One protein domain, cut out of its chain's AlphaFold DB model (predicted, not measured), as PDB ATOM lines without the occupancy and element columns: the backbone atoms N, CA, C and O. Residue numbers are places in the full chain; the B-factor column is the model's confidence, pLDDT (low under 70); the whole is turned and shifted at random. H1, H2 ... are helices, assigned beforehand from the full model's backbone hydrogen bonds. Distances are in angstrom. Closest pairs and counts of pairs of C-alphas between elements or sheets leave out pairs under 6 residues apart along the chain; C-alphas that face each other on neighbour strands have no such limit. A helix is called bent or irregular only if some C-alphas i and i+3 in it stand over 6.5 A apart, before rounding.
ATOM      1  N   GLY A  30       7.294  18.984  -4.591       57.09
ATOM      2  CA  GLY A  30       6.704  18.285  -3.434       57.09
ATOM      3  C   GLY A  30       5.310  17.649  -3.605       57.09
ATOM      4  O   GLY A  30       4.609  17.502  -2.606       57.09
ATOM      5  N   GLY A  31       4.894  17.284  -4.822       68.62
ATOM      6  CA  GLY A  31       3.683  16.521  -5.126       68.62
ATOM      7  C   GLY A  31       3.920  15.368  -6.114       68.62
ATOM      8  O   GLY A  31       4.865  15.359  -6.903       68.62
ATOM      9  N   THR A  32       3.031  14.376  -6.080       85.00
ATOM     10  CA  THR A  32       2.984  13.258  -7.037       85.00
ATOM     11  C   THR A  32       2.577  13.750  -8.426       85.00
ATOM     12  O   THR A  32       1.876  14.753  -8.583       85.00
ATOM     13  N   GLU A  33       2.988  13.050  -9.477       84.44
ATOM     14  CA  GLU A  33       2.618  13.457 -10.830       84.44
ATOM     15  C   GLU A  33       1.127  13.273 -11.107       84.44
ATOM     16  O   GLU A  33       0.491  14.125 -11.729       84.44
ATOM     17  N   SER A  34       0.556  12.195 -10.584       88.44
ATOM     18  CA  SER A  34      -0.885  11.963 -10.581       88.44
ATOM     19  C   SER A  34      -1.643  13.145  -9.959       88.44
ATOM     20  O   SER A  34      -2.692  13.532 -10.483       88.44
ATOM     21  N   PHE A  35      -1.096  13.780  -8.912       90.25
ATOM     22  CA  PHE A  35      -1.638  15.008  -8.316       90.25
ATOM     23  C   PHE A  35      -1.569  16.192  -9.273       90.25
ATOM     24  O   PHE A  35      -2.591  16.843  -9.494       90.25
ATOM     25  N   ARG A  36      -0.413  16.442  -9.899       88.00
ATOM     26  CA  ARG A  36      -0.268  17.523 -10.892       88.00
ATOM     27  C   ARG A  36      -1.247  17.359 -12.058       88.00
ATOM     28  O   ARG A  36      -1.934  18.316 -12.409       88.00
ATOM     29  N   ALA A  37      -1.386  16.145 -12.589       87.62
ATOM     30  CA  ALA A  37      -2.334  15.825 -13.661       87.62
ATOM     31  C   ALA A  37      -3.811  15.994 -13.245       87.62
ATOM     32  O   ALA A  37      -4.673  16.209 -14.094       87.62
ATOM     33  N   SER A  38      -4.103  15.945 -11.943       88.50
ATOM     34  CA  SER A  38      -5.453  16.077 -11.384       88.50
ATOM     35  C   SER A  38      -5.766  17.479 -10.846       88.50
ATOM     36  O   SER A  38      -6.910  17.748 -10.477       88.50
ATOM     37  N   ALA A  39      -4.789  18.392 -10.797       87.25
ATOM     38  CA  ALA A  39      -4.909  19.677 -10.105       87.25
ATOM     39  C   ALA A  39      -6.073  20.542 -10.623       87.25
ATOM     40  O   ALA A  39      -6.828  21.106  -9.830       87.25
ATOM     41  N   ALA A  40      -6.270  20.593 -11.945       83.44
ATOM     42  CA  ALA A  40      -7.384  21.321 -12.556       83.44
ATOM     43  C   ALA A  40      -8.749  20.715 -12.182       83.44
ATOM     44  O   ALA A  40      -9.700  21.445 -11.905       83.44
ATOM     45  N   CYS A  41      -8.839  19.382 -12.113       84.50
ATOM     46  CA  CYS A  41     -10.048  18.678 -11.689       84.50
ATOM     47  C   CYS A  41     -10.356  18.966 -10.214       84.50
ATOM     48  O   CYS A  41     -11.488  19.297  -9.868       84.50
ATOM     49  N   ILE A  42      -9.343  18.888  -9.347       86.81
ATOM     50  CA  ILE A  42      -9.471  19.133  -7.906       86.81
ATOM     51  C   ILE A  42      -9.901  20.578  -7.635       86.81
ATOM     52  O   ILE A  42     -10.763  20.795  -6.788       86.81
ATOM     53  N   GLY A  43      -9.375  21.553  -8.383       84.75
ATOM     54  CA  GLY A  43      -9.754  22.961  -8.236       84.75
ATOM     55  C   GLY A  43     -11.258  23.216  -8.400       84.75
ATOM     56  O   GLY A  43     -11.817  24.041  -7.683       84.75
ATOM     57  N   CYS A  44     -11.930  22.473  -9.286       81.50
ATOM     58  CA  CYS A  44     -13.367  22.623  -9.545       81.50
ATOM     59  C   CYS A  44     -14.248  21.609  -8.790       81.50
ATOM     60  O   CYS A  44     -15.393  21.915  -8.448       81.50
ATOM     61  N   HIS A  45     -13.749  20.395  -8.533       79.81
ATOM     62  CA  HIS A  45     -14.539  19.279  -7.991       79.81
ATOM     63  C   HIS A  45     -14.181  18.879  -6.557       79.81
ATOM     64  O   HIS A  45     -14.969  18.170  -5.930       79.81
ATOM     65  N   GLY A  46     -13.048  19.344  -6.023       79.19
ATOM     66  CA  GLY A  46     -12.492  18.872  -4.754       79.19
ATOM     67  C   GLY A  46     -13.408  19.070  -3.549       79.19
ATOM     68  O   GLY A  46     -13.521  18.176  -2.724       79.19
ATOM     69  N   ASN A  47     -14.151  20.179  -3.515       79.06
ATOM     70  CA  ASN A  47     -14.989  20.538  -2.366       79.06
ATOM     71  C   ASN A  47     -16.454  20.074  -2.474       79.06
ATOM     72  O   ASN A  47     -17.216  20.241  -1.527       79.06
ATOM     73  N   ASN A  48     -16.874  19.525  -3.621       79.00
ATOM     74  CA  ASN A  48     -18.298  19.339  -3.945       79.00
ATOM     75  C   ASN A  48     -18.726  17.868  -4.059       79.00
ATOM     76  O   ASN A  48     -19.886  17.588  -4.370       79.00
ATOM     77  N   LYS A  49     -17.797  16.920  -3.885       83.75
ATOM     78  CA  LYS A  49     -18.051  15.486  -4.059       83.75
ATOM     79  C   LYS A  49     -17.623  14.720  -2.819       83.75
ATOM     80  O   LYS A  49     -16.442  14.666  -2.491       83.75
ATOM     81  N   ILE A  50     -18.613  14.136  -2.156       86.81
ATOM     82  CA  ILE A  50     -18.455  13.350  -0.940       86.81
ATOM     83  C   ILE A  50     -18.599  11.872  -1.289       86.81
ATOM     84  O   ILE A  50     -19.470  11.499  -2.076       86.81
ATOM     85  N   SER A  51     -17.727  11.052  -0.716       86.44
ATOM     86  CA  SER A  51     -17.796   9.602  -0.801       86.44
ATOM     87  C   SER A  51     -19.082   9.122  -0.125       86.44
ATOM     88  O   SER A  51     -19.288   9.433   1.053       86.44
ATOM     89  N   PRO A  52     -19.958   8.376  -0.824       84.00
ATOM     90  CA  PRO A  52     -21.193   7.862  -0.226       84.00
ATOM     91  C   PRO A  52     -20.917   6.855   0.897       84.00
ATOM     92  O   PRO A  52     -21.790   6.588   1.712       84.00
ATOM     93  N   VAL A  53     -19.697   6.323   0.937       80.94
ATOM     94  CA  VAL A  53     -19.236   5.357   1.922       80.94
ATOM     95  C   VAL A  53     -18.727   6.045   3.184       80.94
ATOM     96  O   VAL A  53     -19.173   5.744   4.286       80.94
ATOM     97  N   THR A  54     -17.714   6.903   3.040       85.06
ATOM     98  CA  THR A  54     -16.935   7.396   4.189       85.06
ATOM     99  C   THR A  54     -17.419   8.757   4.673       85.06
ATOM    100  O   THR A  54     -17.039   9.197   5.755       85.06
ATOM    101  N   GLY A  55     -18.216   9.463   3.862       87.19
ATOM    102  CA  GLY A  55     -18.584  10.853   4.118       87.19
ATOM    103  C   GLY A  55     -17.436  11.853   3.922       87.19
ATOM    104  O   GLY A  55     -17.627  13.044   4.167       87.19
ATOM    105  N   VAL A  56     -16.258  11.410   3.464       88.38
ATOM    106  CA  VAL A  56     -15.083  12.261   3.208       88.38
ATOM    107  C   VAL A  56     -15.130  12.833   1.788       88.38
ATOM    108  O   VAL A  56     -15.744  12.259   0.886       88.38
ATOM    109  N   GLN A  57     -14.484  13.980   1.559       90.69
ATOM    110  CA  GLN A  57     -14.295  14.514   0.210       90.69
ATOM    111  C   GLN A  57     -13.498  13.528  -0.655       90.69
ATOM    112  O   GLN A  57     -12.385  13.139  -0.308       90.69
ATOM    113  N   ILE A  58     -14.040  13.171  -1.822       90.06
ATOM    114  CA  ILE A  58     -13.431  12.192  -2.741       90.06
ATOM    115  C   ILE A  58     -12.012  12.608  -3.155       90.06
ATOM    116  O   ILE A  58     -11.130  11.766  -3.301       90.06
ATOM    117  N   ALA A  59     -11.773  13.908  -3.341       90.50
ATOM    118  CA  ALA A  59     -10.450  14.402  -3.709       90.50
ATOM    119  C   ALA A  59      -9.412  14.213  -2.591       90.50
ATOM    120  O   ALA A  59      -8.240  13.987  -2.895       90.50
ATOM    121  N   ASP A  60      -9.833  14.284  -1.327       90.56
ATOM    122  CA  ASP A  60      -8.956  14.058  -0.181       90.56
ATOM    123  C   ASP A  60      -8.673  12.567   0.011       90.56
ATOM    124  O   ASP A  60      -7.511  12.194   0.191       90.56
ATOM    125  N   GLU A  61      -9.693  11.711  -0.131       91.12
ATOM    126  CA  GLU A  61      -9.507  10.255  -0.176       91.12
ATOM    127  C   GLU A  61      -8.494   9.878  -1.260       91.12
ATOM    128  O   GLU A  61      -7.460   9.264  -0.982       91.12
ATOM    129  N   TRP A  62      -8.749  10.319  -2.496       92.38
ATOM    130  CA  TRP A  62      -7.902   9.987  -3.634       92.38
ATOM    131  C   TRP A  62      -6.472  10.486  -3.424       92.38
ATOM    132  O   TRP A  62      -5.526   9.753  -3.720       92.38
ATOM    133  N   ARG A  63      -6.286  11.681  -2.848       90.88
ATOM    134  CA  ARG A  63      -4.957  12.226  -2.535       90.88
ATOM    135  C   ARG A  63      -4.182  11.335  -1.563       90.88
ATOM    136  O   ARG A  63      -2.968  11.204  -1.724       90.88
ATOM    137  N   ALA A  64      -4.859  10.730  -0.589       89.81
ATOM    138  CA  ALA A  64      -4.262   9.794   0.366       89.81
ATOM    139  C   ALA A  64      -4.082   8.373  -0.203       89.81
ATOM    140  O   ALA A  64      -3.273   7.597   0.308       89.81
ATOM    141  N   SER A  65      -4.807   8.024  -1.266       90.81
ATOM    142  CA  SER A  65      -4.798   6.684  -1.857       90.81
ATOM    143  C   SER A  65      -3.461   6.290  -2.492       90.81
ATOM    144  O   SER A  65      -2.635   7.132  -2.859       90.81
ATOM    145  N   ALA A  66      -3.268   4.987  -2.713       88.44
ATOM    146  CA  ALA A  66      -2.134   4.466  -3.477       88.44
ATOM    147  C   ALA A  66      -2.137   4.934  -4.943       88.44
ATOM    148  O   ALA A  66      -1.065   5.065  -5.533       88.44
ATOM    149  N   HIS A  67      -3.307   5.230  -5.523       90.62
ATOM    150  CA  HIS A  67      -3.393   5.772  -6.882       90.62
ATOM    151  C   HIS A  67      -2.695   7.128  -6.985       90.62
ATOM    152  O   HIS A  67      -1.972   7.370  -7.952       90.62
ATOM    153  N   ASN A  68      -2.807   7.973  -5.959       91.19
ATOM    154  CA  ASN A  68      -2.046   9.210  -5.915       91.19
ATOM    155  C   ASN A  68      -0.618   8.995  -5.387       91.19
ATOM    156  O   ASN A  68       0.343   9.240  -6.108       91.19
ATOM    157  N   THR A  69      -0.480   8.502  -4.151       89.81
ATOM    158  CA  THR A  69       0.789   8.461  -3.389       89.81
ATOM    159  C   THR A  69       1.890   7.611  -4.024       89.81
ATOM    160  O   THR A  69       3.062   7.815  -3.720       89.81
ATOM    161  N   LYS A  70       1.538   6.682  -4.921       88.44
ATOM    162  CA  LYS A  70       2.493   5.854  -5.674       88.44
ATOM    163  C   LYS A  70       2.546   6.189  -7.168       88.44
ATOM    164  O   LYS A  70       2.994   5.353  -7.943       88.44
ATOM    165  N   ASN A  71       2.073   7.372  -7.580       87.94
ATOM    166  CA  ASN A  71       1.973   7.768  -8.993       87.94
ATOM    167  C   ASN A  71       1.225   6.725  -9.858       87.94
ATOM    168  O   ASN A  71       1.596   6.470 -11.000       87.94
ATOM    169  N   GLY A  72       0.191   6.089  -9.299       86.44
ATOM    170  CA  GLY A  72      -0.534   4.999  -9.952       86.44
ATOM    171  C   GLY A  72      -1.525   5.471 -11.018       86.44
ATOM    172  O   GLY A  72      -1.487   4.970 -12.138       86.44
ATOM    173  N   ALA A  73      -2.410   6.414 -10.670       90.12
ATOM    174  CA  ALA A  73      -3.446   6.939 -11.563       90.12
ATOM    175  C   ALA A  73      -3.930   8.338 -11.136       90.12
ATOM    176  O   ALA A  73      -4.148   8.601  -9.951       90.12
ATOM    177  N   SER A  74      -4.122   9.220 -12.114       90.31
ATOM    178  CA  SER A  74      -4.754  10.539 -11.996       90.31
ATOM    179  C   SER A  74      -6.272  10.474 -12.213       90.31
ATOM    180  O   SER A  74      -6.801   9.483 -12.719       90.31
ATOM    181  N   CYS A  75      -6.999  11.553 -11.898       87.75
ATOM    182  CA  CYS A  75      -8.435  11.643 -12.191       87.75
ATOM    183  C   CYS A  75      -8.738  11.438 -13.687       87.75
ATOM    184  O   CYS A  75      -9.729  10.799 -14.039       87.75
ATOM    185  N   ALA A  76      -7.877  11.955 -14.567       85.75
ATOM    186  CA  ALA A  76      -8.035  11.849 -16.016       85.75
ATOM    187  C   ALA A  76      -7.848  10.414 -16.538       85.75
ATOM    188  O   ALA A  76      -8.404  10.071 -17.581       85.75
ATOM    189  N   ASP A  77      -7.108   9.573 -15.812       86.50
ATOM    190  CA  ASP A  77      -6.882   8.181 -16.204       86.50
ATOM    191  C   ASP A  77      -8.149   7.340 -16.029       86.50
ATOM    192  O   ASP A  77      -8.453   6.506 -16.879       86.50
ATOM    193  N   CYS A  78      -8.926   7.616 -14.977       86.25
ATOM    194  CA  CYS A  78     -10.165   6.899 -14.684       86.25
ATOM    195  C   CYS A  78     -11.399   7.529 -15.352       86.25
ATOM    196  O   CYS A  78     -12.272   6.808 -15.821       86.25
ATOM    197  N   HIS A  79     -11.495   8.861 -15.425       83.25
ATOM    198  CA  HIS A  79     -12.693   9.571 -15.902       83.25
ATOM    199  C   HIS A  79     -12.638   9.921 -17.403       83.25
ATOM    200  O   HIS A  79     -12.790  11.081 -17.796       83.25
ATOM    201  N   LYS A  80     -12.433   8.911 -18.258       75.12
ATOM    202  CA  LYS A  80     -12.407   9.063 -19.727       75.12
ATOM    203  C   LYS A  80     -13.794   8.832 -20.365       75.12
ATOM    204  O   LYS A  80     -14.564   8.017 -19.860       75.12
ATOM    205  N   CYS A 133     -16.092  -3.926 -10.150       85.56
ATOM    206  CA  CYS A 133     -14.961  -3.742  -9.240       85.56
ATOM    207  C   CYS A 133     -15.318  -2.869  -8.027       85.56
ATOM    208  O   CYS A 133     -14.903  -3.158  -6.905       85.56
ATOM    209  N   ARG A 134     -16.117  -1.817  -8.229       88.00
ATOM    210  CA  ARG A 134     -16.434  -0.846  -7.171       88.00
ATOM    211  C   ARG A 134     -17.406  -1.347  -6.109       88.00
ATOM    212  O   ARG A 134     -17.504  -0.744  -5.045       88.00
ATOM    213  N   VAL A 135     -18.060  -2.482  -6.353       88.31
ATOM    214  CA  VAL A 135     -18.862  -3.175  -5.334       88.31
ATOM    215  C   VAL A 135     -17.969  -3.790  -4.245       88.31
ATOM    216  O   VAL A 135     -18.434  -4.035  -3.140       88.31
ATOM    217  N   CYS A 136     -16.683  -4.012  -4.541       87.88
ATOM    218  CA  CYS A 136     -15.684  -4.525  -3.595       87.88
ATOM    219  C   CYS A 136     -14.586  -3.504  -3.238       87.88
ATOM    220  O   CYS A 136     -13.812  -3.720  -2.306       87.88
ATOM    221  N   HIS A 137     -14.446  -2.421  -4.010       89.00
ATOM    222  CA  HIS A 137     -13.319  -1.498  -3.894       89.00
ATOM    223  C   HIS A 137     -13.763  -0.041  -3.897       89.00
ATOM    224  O   HIS A 137     -14.560   0.370  -4.739       89.00
ATOM    225  N   ASN A 138     -13.150   0.775  -3.035       89.06
ATOM    226  CA  ASN A 138     -13.167   2.218  -3.215       89.06
ATOM    227  C   ASN A 138     -11.955   2.647  -4.062       89.06
ATOM    228  O   ASN A 138     -10.827   2.573  -3.582       89.06
ATOM    229  N   PRO A 139     -12.138   3.102  -5.318       87.88
ATOM    230  CA  PRO A 139     -11.016   3.534  -6.150       87.88
ATOM    231  C   PRO A 139     -10.380   4.838  -5.647       87.88
ATOM    232  O   PRO A 139      -9.233   5.132  -5.986       87.88
ATOM    233  N   HIS A 140     -11.104   5.614  -4.838       89.31
ATOM    234  CA  HIS A 140     -10.599   6.833  -4.216       89.31
ATOM    235  C   HIS A 140      -9.953   6.556  -2.861       89.31
ATOM    236  O   HIS A 140      -9.123   7.337  -2.436       89.31
ATOM    237  N   ASP A 141     -10.246   5.431  -2.213       88.06
ATOM    238  CA  ASP A 141      -9.627   5.050  -0.946       88.06
ATOM    239  C   ASP A 141      -9.212   3.581  -0.970       88.06
ATOM    240  O   ASP A 141      -9.998   2.657  -0.768       88.06
ATOM    241  N   THR A 142      -7.920   3.367  -1.176       83.00
ATOM    242  CA  THR A 142      -7.339   2.026  -1.245       83.00
ATOM    243  C   THR A 142      -7.101   1.390   0.131       83.00
ATOM    244  O   THR A 142      -6.487   0.326   0.196       83.00
ATOM    245  N   SER A 143      -7.502   2.041   1.229       80.00
ATOM    246  CA  SER A 143      -7.159   1.642   2.596       80.00
ATOM    247  C   SER A 143      -8.359   1.283   3.475       80.00
ATOM    248  O   SER A 143      -8.276   0.279   4.177       80.00
ATOM    249  N   SER A 144      -9.484   2.006   3.419       77.56
ATOM    250  CA  SER A 144     -10.613   1.754   4.339       77.56
ATOM    251  C   SER A 144     -11.246   0.370   4.196       77.56
ATOM    252  O   SER A 144     -11.577  -0.257   5.198       77.56
TER     253      SER A 144
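This is residues 30 to 80 and 133 to 144 of the 501 residues of an uncharacterized protein of Geobacter sp. DSM 9736 (UniProt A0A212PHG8). A long, uneven helix, H1, forms one side of a small rounded body, and three shorter helices pack on it: H2 runs back beside it in the opposite direction, H3 packs on its beginning, and H4 packs on it too. Much of the rest is loop, with a wide one between H1 and H2 and a separate piece, residues 133 to 144, on the side of H2 away from H1. The printed part has 63 residues with four named helices, in the order H1, H2, H3, H4, and no named strand. The class is all helix, though under half of the residues, 28 of 63, are in named elements. The whole is compact, with a radius of gyration of the C-alphas of 11.0 A and spans of 29 by 24 by 23 A.

Find C-alpha 33 at (2.618, 13.457, -10.830); from there H1, residues 33 to 45, runs 18.3 A to C-alpha 45 at (-14.539, 19.279, -7.991). H1 is irregular: C-alphas 37 and 40 are 7.5 A apart. Look next at residues 58 to 64 for H2, 10.0 A long. H3 is residues 66 to 69, and H4 is residues 75 to 78, ending at C-alpha 78 at (-10.165, 6.899, -14.684).

Start at H1. It touches H4, and the closest C-alphas are those of Ser 38 and Cys 75, 5.4 A apart. H1 touches H3 with residues 33 to 35 alone, the closest C-alphas being those of Ser 34 and Asn 68, 5.5 A apart. H1 and H2 only just touch, with 3 pairs of C-alphas within 8 A, the closest being Ile 42 and Ala 59 at 6.4 A. They form a helical hairpin, at a shallow tilt of 24 degrees, opposite ways. H2 and H3 are close but not clearly touching, with the C-alphas of Trp 62 and Asn 68 closest at 6.3 A. H4 is apart from H2 and from H3. Every O i to N i+4 pair is within hydrogen-bond range in H2, and 6 of 9 are in H1; H3 and H4 are too short for such a pair.

The two C-alphas farthest apart in the domain, those of Gly 30 and Val 135, are 33.4 A apart. Residues 81 to 132 are not printed, and C-alphas 80 and 133 are 16.7 A apart across the cut. The link from H1 to H2, 12 residues, is long, and those from H2 to H3 and from H3 to H4 are tight. The mean pLDDT of the printed part is 85.8; look for low confidence at residues 30 to 31, which are under 70.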